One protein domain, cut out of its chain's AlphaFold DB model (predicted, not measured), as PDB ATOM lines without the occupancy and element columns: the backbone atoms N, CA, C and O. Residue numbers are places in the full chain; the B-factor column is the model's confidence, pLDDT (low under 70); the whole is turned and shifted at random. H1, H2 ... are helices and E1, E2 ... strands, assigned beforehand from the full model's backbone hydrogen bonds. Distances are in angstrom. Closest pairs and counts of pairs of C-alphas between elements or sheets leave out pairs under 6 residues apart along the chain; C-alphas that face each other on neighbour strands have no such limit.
ATOM      1  N   PRO A  15      99.239 144.867 164.057       90.12
ATOM      2  CA  PRO A  15      99.748 146.216 163.872       90.12
ATOM      3  C   PRO A  15     101.157 146.200 163.252       90.12
ATOM      4  O   PRO A  15     101.921 145.240 163.391       90.12
ATOM      5  N   VAL A  16     101.482 147.253 162.496       92.31
ATOM      6  CA  VAL A  16     102.788 147.427 161.839       92.31
ATOM      7  C   VAL A  16     103.644 148.338 162.691       92.31
ATOM      8  O   VAL A  16     103.175 149.393 163.106       92.31
ATOM      9  N   ASP A  17     104.903 147.969 162.883       91.62
ATOM     10  CA  ASP A  17     105.901 148.886 163.409       91.62
ATOM     11  C   ASP A  17     106.306 149.891 162.317       91.62
ATOM     12  O   ASP A  17     106.927 149.497 161.320       91.62
ATOM     13  N   PRO A  18     105.963 151.183 162.471       89.94
ATOM     14  CA  PRO A  18     106.254 152.199 161.463       89.94
ATOM     15  C   PRO A  18     107.761 152.399 161.252       89.94
ATOM     16  O   PRO A  18     108.179 152.789 160.164       89.94
ATOM     17  N   ASN A  19     108.576 152.073 162.259       89.75
ATOM     18  CA  ASN A  19     110.016 152.300 162.263       89.75
ATOM     19  C   ASN A  19     110.819 151.036 161.941       89.75
ATOM     20  O   ASN A  19     112.045 151.075 161.976       89.75
ATOM     21  N   PHE A  20     110.170 149.923 161.579       91.88
ATOM     22  CA  PHE A  20     110.846 148.637 161.365       91.88
ATOM     23  C   PHE A  20     112.040 148.711 160.401       91.88
ATOM     24  O   PHE A  20     113.051 148.060 160.627       91.88
ATOM     25  N   LYS A  21     111.951 149.526 159.340       90.62
ATOM     26  CA  LYS A  21     113.038 149.690 158.354       90.62
ATOM     27  C   LYS A  21     114.252 150.456 158.887       90.62
ATOM     28  O   LYS A  21     115.301 150.416 158.254       90.62
ATOM     29  N   HIS A  22     114.081 151.188 159.983       91.19
ATOM     30  CA  HIS A  22     115.104 152.034 160.592       91.19
ATOM     31  C   HIS A  22     115.726 151.398 161.834       91.19
ATOM     32  O   HIS A  22     116.812 151.805 162.226       91.19
ATOM     33  N   ARG A  23     115.055 150.410 162.440       91.44
ATOM     34  CA  ARG A  23     115.563 149.693 163.611       91.44
ATOM     35  C   ARG A  23     116.689 148.743 163.213       91.44
ATOM     36  O   ARG A  23     116.607 148.069 162.180       91.44
ATOM     37  N   LEU A  24     117.704 148.633 164.067       94.56
ATOM     38  CA  LEU A  24     118.689 147.566 163.940       94.56
ATOM     39  C   LEU A  24     118.009 146.207 164.145       94.56
ATOM     40  O   LEU A  24     117.120 146.049 164.983       94.56
ATOM     41  N   VAL A  25     118.426 145.216 163.357       95.50
ATOM     42  CA  VAL A  25     117.899 143.850 163.418       95.50
ATOM     43  C   VAL A  25     119.019 142.922 163.858       95.50
ATOM     44  O   VAL A  25     120.089 142.895 163.245       95.50
ATOM     45  N   ALA A  26     118.762 142.149 164.909       94.75
ATOM     46  CA  ALA A  26     119.683 141.152 165.429       94.75
ATOM     47  C   ALA A  26     120.055 140.103 164.372       94.75
ATOM     48  O   ALA A  26     119.280 139.791 163.458       94.75
ATOM     49  N   LYS A  27     121.228 139.482 164.535       90.50
ATOM     50  CA  LYS A  27     121.634 138.362 163.668       90.50
ATOM     51  C   LYS A  27     120.822 137.109 163.977       90.50
ATOM     52  O   LYS A  27     120.486 136.346 163.068       90.50
ATOM     53  N   GLN A  28     120.523 136.889 165.255       91.12
ATOM     54  CA  GLN A  28     119.735 135.751 165.702       91.12
ATOM     55  C   GLN A  28     118.233 136.037 165.646       91.12
ATOM     56  O   GLN A  28     117.769 137.174 165.607       91.12
ATOM     57  N   LYS A  29     117.461 134.951 165.622       92.75
ATOM     58  CA  LYS A  29     115.999 134.974 165.575       92.75
ATOM     59  C   LYS A  29     115.432 134.136 166.701       92.75
ATOM     60  O   LYS A  29     115.969 133.072 167.018       92.75
ATOM     61  N   LEU A  30     114.274 134.544 167.207       93.06
ATOM     62  CA  LEU A  30     113.472 133.709 168.089       93.06
ATOM     63  C   LEU A  30     112.449 132.936 167.254       93.06
ATOM     64  O   LEU A  30     111.375 133.428 166.902       93.06
ATOM     65  N   GLY A  31     112.811 131.712 166.873       90.00
ATOM     66  CA  GLY A  31     112.007 130.919 165.946       90.00
ATOM     67  C   GLY A  31     111.932 131.591 164.573       90.00
ATOM     68  O   GLY A  31     112.927 131.653 163.857       90.00
ATOM     69  N   HIS A  32     110.750 132.081 164.197       89.94
ATOM     70  CA  HIS A  32     110.543 132.799 162.933       89.94
ATOM     71  C   HIS A  32     110.464 134.323 163.099       89.94
ATOM     72  O   HIS A  32     110.306 135.033 162.104       89.94
ATOM     73  N   PHE A  33     110.563 134.816 164.333       95.06
ATOM     74  CA  PHE A  33     110.525 136.236 164.635       95.06
ATOM     75  C   PHE A  33     111.925 136.840 164.571       95.06
ATOM     76  O   PHE A  33     112.906 136.244 165.019       95.06
ATOM     77  N   PHE A  34     111.994 138.029 163.994       96.31
ATOM     78  CA  PHE A  34     113.161 138.890 164.034       96.31
ATOM     79  C   PHE A  34     113.170 139.637 165.364       96.31
ATOM     80  O   PHE A  34     112.113 140.022 165.862       96.31
ATOM     81  N   ILE A  35     114.360 139.824 165.917       97.06
ATOM     82  CA  ILE A  35     114.588 140.636 167.109       97.06
ATOM     83  C   ILE A  35     115.073 141.990 166.601       97.06
ATOM     84  O   ILE A  35     116.036 142.040 165.830       97.06
ATOM     85  N   VAL A  36     114.374 143.061 166.964       96.62
ATOM     86  CA  VAL A  36     114.752 144.425 166.577       96.62
ATOM     87  C   VAL A  36     115.047 145.285 167.789       96.62
ATOM     88  O   VAL A  36     114.557 145.026 168.885       96.62
ATOM     89  N   GLU A  37     115.844 146.317 167.582       95.56
ATOM     90  CA  GLU A  37     116.170 147.312 168.596       95.56
ATOM     91  C   GLU A  37     114.919 147.900 169.256       95.56
ATOM     92  O   GLU A  37     113.904 148.155 168.592       95.56
ATOM     93  N   LEU A  38     114.993 148.115 170.569       94.06
ATOM     94  CA  LEU A  38     113.971 148.844 171.311       94.06
ATOM     95  C   LEU A  38     114.016 150.324 170.914       94.06
ATOM     96  O   LEU A  38     115.061 150.959 170.942       94.06
ATOM     97  N   GLY A  39     112.877 150.885 170.512       89.50
ATOM     98  CA  GLY A  39     112.806 152.289 170.115       89.50
ATOM     99  C   GLY A  39     112.830 153.211 171.332       89.50
ATOM    100  O   GLY A  39     112.561 152.778 172.448       89.50
ATOM    101  N   ALA A  40     113.056 154.509 171.122       88.62
ATOM    102  CA  ALA A  40     113.106 155.489 172.213       88.62
ATOM    103  C   ALA A  40     111.860 155.472 173.128       88.62
ATOM    104  O   ALA A  40     111.980 155.638 174.338       88.62
ATOM    105  N   SER A  41     110.667 155.224 172.578       88.62
ATOM    106  CA  SER A  41     109.443 155.053 173.377       88.62
ATOM    107  C   SER A  41     109.500 153.822 174.279       88.62
ATOM    108  O   SER A  41     109.119 153.893 175.444       88.62
ATOM    109  N   ASP A  42     109.993 152.710 173.737       92.06
ATOM    110  CA  ASP A  42     110.096 151.425 174.425       92.06
ATOM    111  C   ASP A  42     111.080 151.566 175.601       92.06
ATOM    112  O   ASP A  42     110.794 151.132 176.714       92.06
ATOM    113  N   TYR A  43     112.186 152.287 175.382       90.19
ATOM    114  CA  TYR A  43     113.162 152.657 176.409       90.19
ATOM    115  C   TYR A  43     112.551 153.398 177.589       90.19
ATOM    116  O   TYR A  43     112.763 152.998 178.732       90.19
ATOM    117  N   VAL A  44     111.816 154.478 177.318       91.62
ATOM    118  CA  VAL A  44     111.214 155.304 178.373       91.62
ATOM    119  C   VAL A  44     110.275 154.460 179.228       91.62
ATOM    120  O   VAL A  44     110.364 154.505 180.450       91.62
ATOM    121  N   ILE A  45     109.432 153.643 178.591       93.31
ATOM    122  CA  ILE A  45     108.484 152.763 179.288       93.31
ATOM    123  C   ILE A  45     109.228 151.758 180.171       93.31
ATOM    124  O   ILE A  45     108.914 151.610 181.349       93.31
ATOM    125  N   ILE A  46     110.226 151.074 179.613       92.44
ATOM    126  CA  ILE A  46     110.961 150.033 180.329       92.44
ATOM    127  C   ILE A  46     111.743 150.628 181.513       92.44
ATOM    128  O   ILE A  46     111.751 150.038 182.594       92.44
ATOM    129  N   HIS A  47     112.388 151.784 181.336       90.69
ATOM    130  CA  HIS A  47     113.145 152.439 182.403       90.69
ATOM    131  C   HIS A  47     112.249 153.000 183.512       90.69
ATOM    132  O   HIS A  47     112.612 152.885 184.681       90.69
ATOM    133  N   ASP A  48     111.083 153.552 183.170       92.38
ATOM    134  CA  ASP A  48     110.095 153.999 184.160       92.38
ATOM    135  C   ASP A  48     109.597 152.819 185.011       92.38
ATOM    136  O   ASP A  48     109.620 152.865 186.242       92.38
ATOM    137  N   MET A  49     109.266 151.698 184.362       92.00
ATOM    138  CA  MET A  49     108.861 150.475 185.057       92.00
ATOM    139  C   MET A  49     109.976 149.897 185.929       92.00
ATOM    140  O   MET A  49     109.710 149.486 187.057       92.00
ATOM    141  N   LEU A  50     111.225 149.898 185.454       92.00
ATOM    142  CA  LEU A  50     112.365 149.480 186.266       92.00
ATOM    143  C   LEU A  50     112.523 150.368 187.506       92.00
ATOM    144  O   LEU A  50     112.686 149.847 188.610       92.00
ATOM    145  N   GLY A  51     112.449 151.691 187.338       89.38
ATOM    146  CA  GLY A  51     112.533 152.641 188.446       89.38
ATOM    147  C   GLY A  51     111.429 152.408 189.478       89.38
ATOM    148  O   GLY A  51     111.691 152.406 190.683       89.38
ATOM    149  N   ARG A  52     110.210 152.108 189.019       92.00
ATOM    150  CA  ARG A  52     109.093 151.740 189.893       92.00
ATOM    151  C   ARG A  52     109.378 150.461 190.689       92.00
ATOM    152  O   ARG A  52     109.290 150.495 191.910       92.00
ATOM    153  N   ILE A  53     109.803 149.378 190.033       90.38
ATOM    154  CA  ILE A  53     110.151 148.107 190.704       90.38
ATOM    155  C   ILE A  53     111.247 148.321 191.764       90.38
ATOM    156  O   ILE A  53     111.222 147.733 192.844       90.38
ATOM    157  N   GLN A  54     112.232 149.173 191.470       87.94
ATOM    158  CA  GLN A  54     113.336 149.452 192.390       87.94
ATOM    159  C   GLN A  54     112.889 150.243 193.625       87.94
ATOM    160  O   GLN A  54     113.348 149.949 194.732       87.94
ATOM    161  N   THR A  55     112.000 151.219 193.434       90.06
ATOM    162  CA  THR A  55     111.556 152.163 194.474       90.06
ATOM    163  C   THR A  55     110.376 151.673 195.306       90.06
ATOM    164  O   THR A  55     110.204 152.150 196.427       90.06
ATOM    165  N   GLU A  56     109.580 150.728 194.803       91.00
ATOM    166  CA  GLU A  56     108.491 150.132 195.576       91.00
ATOM    167  C   GLU A  56     109.017 149.394 196.820       91.00
ATOM    168  O   GLU A  56     110.042 148.705 196.794       91.00
ATOM    169  N   ASP A  57     108.298 149.546 197.935       90.62
ATOM    170  CA  ASP A  57     108.595 148.882 199.209       90.62
ATOM    171  C   ASP A  57     107.980 147.473 199.225       90.62
ATOM    172  O   ASP A  57     106.973 147.197 199.879       90.62
ATOM    173  N   THR A  58     108.546 146.597 198.398       92.06
ATOM    174  CA  THR A  58     108.164 145.187 198.250       92.06
ATOM    175  C   THR A  58     109.359 144.276 198.512       92.06
ATOM    176  O   THR A  58     110.517 144.697 198.456       92.06
ATOM    177  N   ASP A  59     109.089 143.007 198.821       92.12
ATOM    178  CA  ASP A  59     110.141 142.022 199.057       92.12
ATOM    179  C   ASP A  59     110.928 141.684 197.777       92.12
ATOM    180  O   ASP A  59     110.407 141.738 196.658       92.12
ATOM    181  N   ASP A  60     112.181 141.254 197.946       88.62
ATOM    182  CA  ASP A  60     113.089 140.939 196.835       88.62
ATOM    183  C   ASP A  60     112.552 139.854 195.891       88.62
ATOM    184  O   ASP A  60     112.833 139.873 194.690       88.62
ATOM    185  N   ALA A  61     111.768 138.895 196.399       89.25
ATOM    186  CA  ALA A  61     111.207 137.848 195.554       89.25
ATOM    187  C   ALA A  61     110.109 138.409 194.641       89.25
ATOM    188  O   ALA A  61     110.004 137.991 193.487       89.25
ATOM    189  N   THR A  62     109.313 139.362 195.126       90.75
ATOM    190  CA  THR A  62     108.343 140.100 194.308       90.75
ATOM    191  C   THR A  62     109.051 140.947 193.254       90.75
ATOM    192  O   THR A  62     108.783 140.750 192.067       90.75
ATOM    193  N   LYS A  63     110.059 141.740 193.637       89.38
ATOM    194  CA  LYS A  63     110.868 142.527 192.685       89.38
ATOM    195  C   LYS A  63     111.520 141.663 191.608       89.38
ATOM    196  O   LYS A  63     111.528 142.012 190.430       89.38
ATOM    197  N   SER A  64     112.032 140.491 191.986       87.31
ATOM    198  CA  SER A  64     112.626 139.539 191.042       87.31
ATOM    199  C   SER A  64     111.611 139.032 190.010       87.31
ATOM    200  O   SER A  64     111.929 138.943 188.820       87.31
ATOM    201  N   ARG A  65     110.371 138.738 190.428       88.88
ATOM    202  CA  ARG A  65     109.294 138.322 189.511       88.88
ATOM    203  C   ARG A  65     108.888 139.452 188.570       88.88
ATOM    204  O   ARG A  65     108.725 139.202 187.378       88.88
ATOM    205  N   GLU A  66     108.766 140.672 189.077       90.81
ATOM    206  CA  GLU A  66     108.434 141.846 188.264       90.81
ATOM    207  C   GLU A  66     109.529 142.150 187.241       90.81
ATOM    208  O   GLU A  66     109.231 142.402 186.075       90.81
ATOM    209  N   LEU A  67     110.800 142.004 187.628       91.12
ATOM    210  CA  LEU A  67     111.924 142.127 186.704       91.12
ATOM    211  C   LEU A  67     111.879 141.058 185.598       91.12
ATOM    212  O   LEU A  67     112.206 141.354 184.449       91.12
ATOM    213  N   MET A  68     111.452 139.824 185.901       89.88
ATOM    214  CA  MET A  68     111.204 138.826 184.849       89.88
ATOM    215  C   MET A  68     110.062 139.258 183.925       89.88
ATOM    216  O   MET A  68     110.194 139.128 182.709       89.88
ATOM    217  N   GLY A  69     108.974 139.798 184.479       91.75
ATOM    218  CA  GLY A  69     107.874 140.377 183.703       91.75
ATOM    219  C   GLY A  69     108.367 141.443 182.726       91.75
ATOM    220  O   GLY A  69     108.102 141.359 181.528       91.75
ATOM    221  N   LEU A  70     109.195 142.369 183.213       93.88
ATOM    222  CA  LEU A  70     109.786 143.441 182.415       93.88
ATOM    223  C   LEU A  70     110.661 142.913 181.263       93.88
ATOM    224  O   LEU A  70     110.647 143.464 180.163       93.88
ATOM    225  N   ARG A  71     111.373 141.798 181.464       93.88
ATOM    226  CA  ARG A  71     112.136 141.132 180.392       93.88
ATOM    227  C   ARG A  71     111.231 140.554 179.306       93.88
ATOM    228  O   ARG A  71     111.559 140.659 178.126       93.88
ATOM    229  N   TYR A  72     110.084 139.979 179.670       94.81
ATOM    230  CA  TYR A  72     109.106 139.510 178.682       94.81
ATOM    231  C   TYR A  72     108.438 140.667 177.936       94.81
ATOM    232  O   TYR A  72     108.187 140.546 176.738       94.81
ATOM    233  N   MET A  73     108.226 141.802 178.602       95.62
ATOM    234  CA  MET A  73     107.760 143.024 177.947       95.62
ATOM    235  C   MET A  73     108.770 143.530 176.920       95.62
ATOM    236  O   MET A  73     108.401 143.763 175.771       95.62
ATOM    237  N   ALA A  74     110.051 143.615 177.289       95.88
ATOM    238  CA  ALA A  74     111.117 143.982 176.360       95.88
ATOM    239  C   ALA A  74     111.185 143.022 175.160       95.88
ATOM    240  O   ALA A  74     111.320 143.452 174.012       95.88
ATOM    241  N   LEU A  75     111.014 141.721 175.406       95.62
ATOM    242  CA  LEU A  75     110.930 140.726 174.345       95.62
ATOM    243  C   LEU A  75     109.732 140.997 173.417       95.62
ATOM    244  O   LEU A  75     109.915 141.078 172.205       95.62
ATOM    245  N   ALA A  76     108.526 141.208 173.950       96.44
ATOM    246  CA  ALA A  76     107.341 141.542 173.153       96.44
ATOM    247  C   ALA A  76     107.541 142.822 172.316       96.44
ATOM    248  O   ALA A  76     107.253 142.832 171.117       96.44
ATOM    249  N   MET A  77     108.107 143.873 172.919       96.00
ATOM    250  CA  MET A  77     108.400 145.147 172.254       96.00
ATOM    251  C   MET A  77     109.413 145.001 171.111       96.00
ATOM    252  O   MET A  77     109.297 145.708 170.109       96.00
ATOM    253  N   SER A  78     110.352 144.058 171.217       96.50
ATOM    254  CA  SER A  78     111.413 143.816 170.232       96.50
ATOM    255  C   SER A  78     111.027 142.841 169.108       96.50
ATOM    256  O   SER A  78     111.567 142.912 168.004       96.50
ATOM    257  N   LEU A  79     110.101 141.907 169.326       96.81
ATOM    258  CA  LEU A  79     109.826 140.871 168.326       96.81
ATOM    259  C   LEU A  79     109.023 141.401 167.134       96.81
ATOM    260  O   LEU A  79     107.996 142.065 167.280       96.81
ATOM    261  N   ARG A  80     109.461 141.056 165.920       96.00
ATOM    262  CA  ARG A  80     108.783 141.398 164.663       96.00
ATOM    263  C   ARG A  80     108.688 140.210 163.721       96.00
ATOM    264  O   ARG A  80     109.545 139.328 163.683       96.00
ATOM    265  N   THR A  81     107.653 140.198 162.892       94.38
ATOM    266  CA  THR A  81     107.631 139.336 161.699       94.38
ATOM    267  C   THR A  81     108.578 139.885 160.625       94.38
ATOM    268  O   THR A  81     109.014 141.032 160.696       94.38
ATOM    269  N   GLY A  82     108.852 139.108 159.571       89.62
ATOM    270  CA  GLY A  82     109.693 139.572 158.453       89.62
ATOM    271  C   GLY A  82     109.168 140.808 157.714       89.62
ATOM    272  O   GLY A  82     109.931 141.462 157.014       89.62
ATOM    273  N   ASN A  83     107.892 141.156 157.902       90.50
ATOM    274  CA  ASN A  83     107.263 142.344 157.325       90.50
ATOM    275  C   ASN A  83     107.092 143.485 158.345       90.50
ATOM    276  O   ASN A  83     106.304 144.396 158.103       90.50
ATOM    277  N   GLY A  84     107.750 143.415 159.507       92.88
ATOM    278  CA  GLY A  84     107.669 144.452 160.540       92.88
ATOM    279  C   GLY A  84     106.359 144.485 161.323       92.88
ATOM    280  O   GLY A  84     106.050 145.487 161.958       92.88
ATOM    281  N   ARG A  85     105.553 143.416 161.279       94.75
ATOM    282  CA  ARG A  85     104.345 143.309 162.120       94.75
ATOM    283  C   ARG A  85     104.727 142.977 163.554       94.75
ATOM    284  O   ARG A  85     105.662 142.198 163.742       94.75
ATOM    285  N   MET A  86     103.976 143.513 164.511       94.94
ATOM    286  CA  MET A  86     104.130 143.256 165.943       94.94
ATOM    287  C   MET A  86     103.239 142.065 166.329       94.94
ATOM    288  O   MET A  86     102.015 142.201 166.298       94.94
ATOM    289  N   PRO A  87     103.821 140.879 166.594       93.75
ATOM    290  CA  PRO A  87     103.053 139.664 166.844       93.75
ATOM    291  C   PRO A  87     102.534 139.554 168.279       93.75
ATOM    292  O   PRO A  87     101.648 138.741 168.513       93.75
ATOM    293  N   PHE A  88     103.089 140.344 169.200       94.69
ATOM    294  CA  PHE A  88     102.749 140.358 170.617       94.69
ATOM    295  C   PHE A  88     102.506 141.798 171.060       94.69
ATOM    296  O   PHE A  88     103.220 142.708 170.625       94.69
ATOM    297  N   ASP A  89     101.517 141.988 171.921       94.25
ATOM    298  CA  ASP A  89     101.272 143.237 172.626       94.25
ATOM    299  C   ASP A  89     101.915 143.174 174.016       94.25
ATOM    300  O   ASP A  89     101.619 142.299 174.828       94.25
ATOM    301  N   TRP A  90     102.813 144.116 174.299       93.19
ATOM    302  CA  TRP A  90     103.525 144.186 175.572       93.19
ATOM    303  C   TRP A  90     102.625 144.596 176.745       93.19
ATOM    304  O   TRP A  90     103.025 144.411 177.889       93.19
ATOM    305  N   GLN A  91     101.434 145.144 176.476       93.69
ATOM    306  CA  GLN A  91     100.417 145.464 177.488       93.69
ATOM    307  C   GLN A  91      99.445 144.304 177.733       93.69
ATOM    308  O   GLN A  91      98.586 144.395 178.608       93.69
ATOM    309  N   ASN A  92      99.532 143.231 176.943       93.75
ATOM    310  CA  ASN A  92      98.594 142.126 177.013       93.75
ATOM    311  C   ASN A  92      99.166 140.964 177.828       93.75
ATOM    312  O   ASN A  92     100.090 140.272 177.397       93.75
ATOM    313  N   ASP A  93      98.548 140.686 178.975       90.88
ATOM    314  CA  ASP A  93      98.979 139.606 179.866       90.88
ATOM    315  C   ASP A  93      99.000 138.228 179.190       90.88
ATOM    316  O   ASP A  93      99.863 137.408 179.496       90.88
ATOM    317  N   VAL A  94      98.085 137.947 178.255       93.06
ATOM    318  CA  VAL A  94      98.037 136.649 177.561       93.06
ATOM    319  C   VAL A  94      99.276 136.460 176.689       93.06
ATOM    320  O   VAL A  94      99.865 135.375 176.687       93.06
ATOM    321  N   ASP A  95      99.704 137.512 175.994       93.31
ATOM    322  CA  ASP A  95     100.904 137.481 175.159       93.31
ATOM    323  C   ASP A  95     102.172 137.355 176.012       93.31
ATOM    324  O   ASP A  95     103.044 136.533 175.713       93.31
ATOM    325  N   LEU A  96     102.255 138.095 177.122       94.06
ATOM    326  CA  LEU A  96     103.379 137.994 178.057       94.06
ATOM    327  C   LEU A  96     103.463 136.607 178.707       94.06
ATOM    328  O   LEU A  96     104.549 136.030 178.799       94.06
ATOM    329  N   MET A  97     102.325 136.031 179.104       93.12
ATOM    330  CA  MET A  97     102.272 134.671 179.645       93.12
ATOM    331  C   MET A  97     102.682 133.634 178.606       93.12
ATOM    332  O   MET A  97     103.413 132.704 178.940       93.12
ATOM    333  N   TYR A  98     102.285 133.800 177.341       93.31
ATOM    334  CA  TYR A  98     102.774 132.944 176.264       93.31
ATOM    335  C   TYR A  98     104.302 133.014 176.140       93.31
ATOM    336  O   TYR A  98     104.955 131.968 176.101       93.31
ATOM    337  N   LEU A  99     104.889 134.215 176.136       93.44
ATOM    338  CA  LEU A  99     106.346 134.383 176.081       93.44
ATOM    339  C   LEU A  99     107.049 133.733 177.281       93.44
ATOM    340  O   LEU A  99     108.089 133.100 177.101       93.44
ATOM    341  N   ALA A 100     106.446 133.798 178.469       90.94
ATOM    342  CA  ALA A 100     106.948 133.138 179.672       90.94
ATOM    343  C   ALA A 100     106.898 131.599 179.604       90.94
ATOM    344  O   ALA A 100     107.622 130.929 180.340       90.94
ATOM    345  N   THR A 101     106.093 131.012 178.707       93.00
ATOM    346  CA  THR A 101     106.101 129.554 178.473       93.00
ATOM    347  C   THR A 101     107.262 129.079 177.596       93.00
ATOM    348  O   THR A 101     107.498 127.872 177.484       93.00
ATOM    349  N   LEU A 102     107.986 129.995 176.943       92.62
ATOM    350  CA  LEU A 102     109.081 129.628 176.055       92.62
ATOM    351  C   LEU A 102     110.281 129.076 176.846       92.62
ATOM    352  O   LEU A 102     110.594 129.563 177.932       92.62
ATOM    353  N   PRO A 103     111.019 128.088 176.302       91.06
ATOM    354  CA  PRO A 103     112.188 127.546 176.982       91.06
ATOM    355  C   PRO A 103     113.247 128.622 177.247       91.06
ATOM    356  O   PRO A 103     113.632 129.355 176.332       91.06
ATOM    357  N   HIS A 104     113.809 128.644 178.460       88.38
ATOM    358  CA  HIS A 104     114.872 129.584 178.845       88.38
ATOM    359  C   HIS A 104     116.061 129.566 177.871       88.38
ATOM    360  O   HIS A 104     116.607 130.613 177.539       88.38
ATOM    361  N   SER A 105     116.407 128.397 177.322       89.88
ATOM    362  CA  SER A 105     117.470 128.237 176.316       89.88
ATOM    363  C   SER A 105     117.216 128.981 174.996       89.88
ATOM    364  O   SER A 105     118.086 129.009 174.129       89.88
ATOM    365  N   LYS A 106     116.001 129.493 174.782       90.06
ATOM    366  CA  LYS A 106     115.612 130.320 173.633       90.06
ATOM    367  C   LYS A 106     115.412 131.778 174.030       90.06
ATOM    368  O   LYS A 106     115.770 132.654 173.254       90.06
ATOM    369  N   VAL A 107     114.865 132.014 175.222       91.00
ATOM    370  CA  VAL A 107     114.622 133.360 175.747       91.00
ATOM    371  C   VAL A 107     115.934 134.079 176.057       91.00
ATOM    372  O   VAL A 107     116.103 135.202 175.604       91.00
ATOM    373  N   ILE A 108     116.882 133.438 176.754       91.69
ATOM    374  CA  ILE A 108     118.137 134.093 177.168       91.69
ATOM    375  C   ILE A 108     118.923 134.639 175.964       91.69
ATOM    376  O   ILE A 108     119.153 135.842 175.940       91.69
ATOM    377  N   PRO A 109     119.217 133.847 174.910       92.31
ATOM    378  CA  PRO A 109     119.921 134.381 173.743       92.31
ATOM    379  C   PRO A 109     119.170 135.518 173.040       92.31
ATOM    380  O   PRO A 109     119.790 136.388 172.441       92.31
ATOM    381  N   ALA A 110     117.834 135.522 173.091       94.19
ATOM    382  CA  ALA A 110     117.052 136.609 172.519       94.19
ATOM    383  C   ALA A 110     117.182 137.896 173.347       94.19
ATOM    384  O   ALA A 110     117.345 138.967 172.772       94.19
ATOM    385  N   LEU A 111     117.154 137.790 174.680       94.12
ATOM    386  CA  LEU A 111     117.394 138.918 175.581       94.12
ATOM    387  C   LEU A 111     118.822 139.463 175.436       94.12
ATOM    388  O   LEU A 111     118.995 140.677 175.454       94.12
ATOM    389  N   ASP A 112     119.815 138.596 175.225       93.38
ATOM    390  CA  ASP A 112     121.206 138.999 174.974       93.38
ATOM    391  C   ASP A 112     121.336 139.811 173.679       93.38
ATOM    392  O   ASP A 112     122.020 140.832 173.643       93.38
ATOM    393  N   GLU A 113     120.643 139.402 172.616       94.31
ATOM    394  CA  GLU A 113     120.626 140.159 171.361       94.31
ATOM    395  C   GLU A 113     119.903 141.500 171.522       94.31
ATOM    396  O   GLU A 113     120.394 142.500 171.009       94.31
ATOM    397  N   ILE A 114     118.787 141.548 172.264       94.75
ATOM    398  CA  ILE A 114     118.091 142.807 172.588       94.75
ATOM    399  C   ILE A 114     119.026 143.753 173.337       94.75
ATOM    400  O   ILE A 114     119.140 144.920 172.960       94.75
ATOM    401  N   ALA A 115     119.700 143.249 174.371       93.00
ATOM    402  CA  ALA A 115     120.651 144.015 175.159       93.00
ATOM    403  C   ALA A 115     121.790 144.553 174.289       93.00
ATOM    404  O   ALA A 115     122.100 145.734 174.376       93.00
ATOM    405  N   ALA A 116     122.340 143.732 173.391       92.44
ATOM    406  CA  ALA A 116     123.443 144.122 172.518       92.44
ATOM    407  C   ALA A 116     123.059 145.178 171.469       92.44
ATOM    408  O   ALA A 116     123.836 146.096 171.221       92.44
ATOM    409  N   ILE A 117     121.893 145.045 170.827       93.75
ATOM    410  CA  ILE A 117     121.484 145.974 169.757       93.75
ATOM    411  C   ILE A 117     120.862 147.259 170.289       93.75
ATOM    412  O   ILE A 117     120.870 148.255 169.578       93.75
ATOM    413  N   SER A 118     120.312 147.224 171.502       90.56
ATOM    414  CA  SER A 118     119.682 148.393 172.111       90.56
ATOM    415  C   SER A 118     120.681 149.101 173.048       90.56
ATOM    416  O   SER A 118     120.763 150.324 173.080       90.56
ATOM    417  N   GLY A 119     121.521 148.368 173.779       86.56
ATOM    418  CA  GLY A 119     122.393 148.923 174.822       86.56
ATOM    419  C   GLY A 119     121.728 148.939 176.202       86.56
ATOM    420  O   GLY A 119     121.908 149.882 176.967       86.56
ATOM    421  N   ILE A 120     120.920 147.917 176.511       85.62
ATOM    422  CA  ILE A 120     120.304 147.712 177.834       85.62
ATOM    423  C   ILE A 120     120.818 146.402 178.428       85.62
ATOM    424  O   ILE A 120     120.192 145.349 178.304       85.62
ATOM    425  N   ASP A 121     121.960 146.465 179.103       82.50
ATOM    426  CA  ASP A 121     122.652 145.265 179.584       82.50
ATOM    427  C   ASP A 121     121.851 144.490 180.648       82.50
ATOM    428  O   ASP A 121     121.884 143.255 180.688       82.50
ATOM    429  N   TRP A 122     121.073 145.191 181.483       80.75
ATOM    430  CA  TRP A 122     120.347 144.605 182.619       80.75
ATOM    431  C   TRP A 122     119.158 143.711 182.230       80.75
ATOM    432  O   TRP A 122     118.687 142.901 183.043       80.75
ATOM    433  N   ILE A 123     118.687 143.806 180.981       83.19
ATOM    434  CA  ILE A 123     117.639 142.928 180.437       83.19
ATOM    435  C   ILE A 123     118.113 141.466 180.402       83.19
ATOM    436  O   ILE A 123     117.295 140.548 180.506       83.19
ATOM    437  N   THR A 124     119.423 141.225 180.337       82.50
ATOM    438  CA  THR A 124     119.978 139.869 180.358       82.50
ATOM    439  C   THR A 124     119.917 139.261 181.769       82.50
ATOM    440  O   THR A 124     120.270 139.914 182.754       82.50
ATOM    441  N   PRO A 125     119.493 137.992 181.932       72.56
ATOM    442  CA  PRO A 125     119.500 137.328 183.239       72.56
ATOM    443  C   PRO A 125     120.877 137.144 183.859       72.56
ATOM    444  O   PRO A 125     120.978 137.029 185.076       72.56
ATOM    445  N   SER A 126     121.915 137.129 183.029       70.69
ATOM    446  CA  SER A 126     123.318 137.055 183.425       70.69
ATOM    447  C   SER A 126     123.931 138.408 183.775       70.69
ATOM    448  O   SER A 126     125.117 138.446 184.097       70.69
TER     449      SER A 126
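What this domain is: This is residues 15 to 126 of the 152 residues of an uncharacterized protein of Bdellovibrionaceae bacterium (UniProt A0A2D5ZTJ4). A small strand hairpin, E1 and E2, stands at one end of a long helical hairpin, H1 and H2, whose far tip, residues 56 to 61, sticks out. H3 and H4 cross the strand-end half of H2, and H4 packs on E1 and E2. The 112 printed residues, mostly helix, hold E1 E2 H1 H2 H3 H4 in that order, with E1 and E2 antiparallel. The whole is compact: radius of gyration of the C-alphas 13.5 A, spans 42 by 28 by 25 A.

Where its parts are: E1, residues 25 to 30, begins at C-alpha 25 (117.899, 143.850, 163.418); E2 is residues 33 to 36. H1, residues 40 to 55, measures 22.6 A; H2, residues 60 to 78, 26.8 A; H3, residues 93 to 100, 10.3 A; H4, residues 104 to 118, 20.5 A, ending at C-alpha 118 (119.682, 148.393, 172.111).

How they stand to each other: The hub, H2, touches H1, opposite ways at 4 degrees, a shallow tilt; closest C-alphas, Ile 53 and Lys 63, 6.0 A. H2 residues 69 to 76 touch H3, about perpendicular at 84 degrees; closest C-alphas, Tyr 72 and Leu 96, 6.0 A. N 26 and O 35, E1 to E2, are within hydrogen-bond range at 2.9 A. O i to N i+4 pairs are all within range in H1, H2 and H3, 9 of 11 in H4.

The domain as a whole: The printed part has no cut; the link H2 to H3 is long, 14 residues. No printed residue is under 70 in pLDDT.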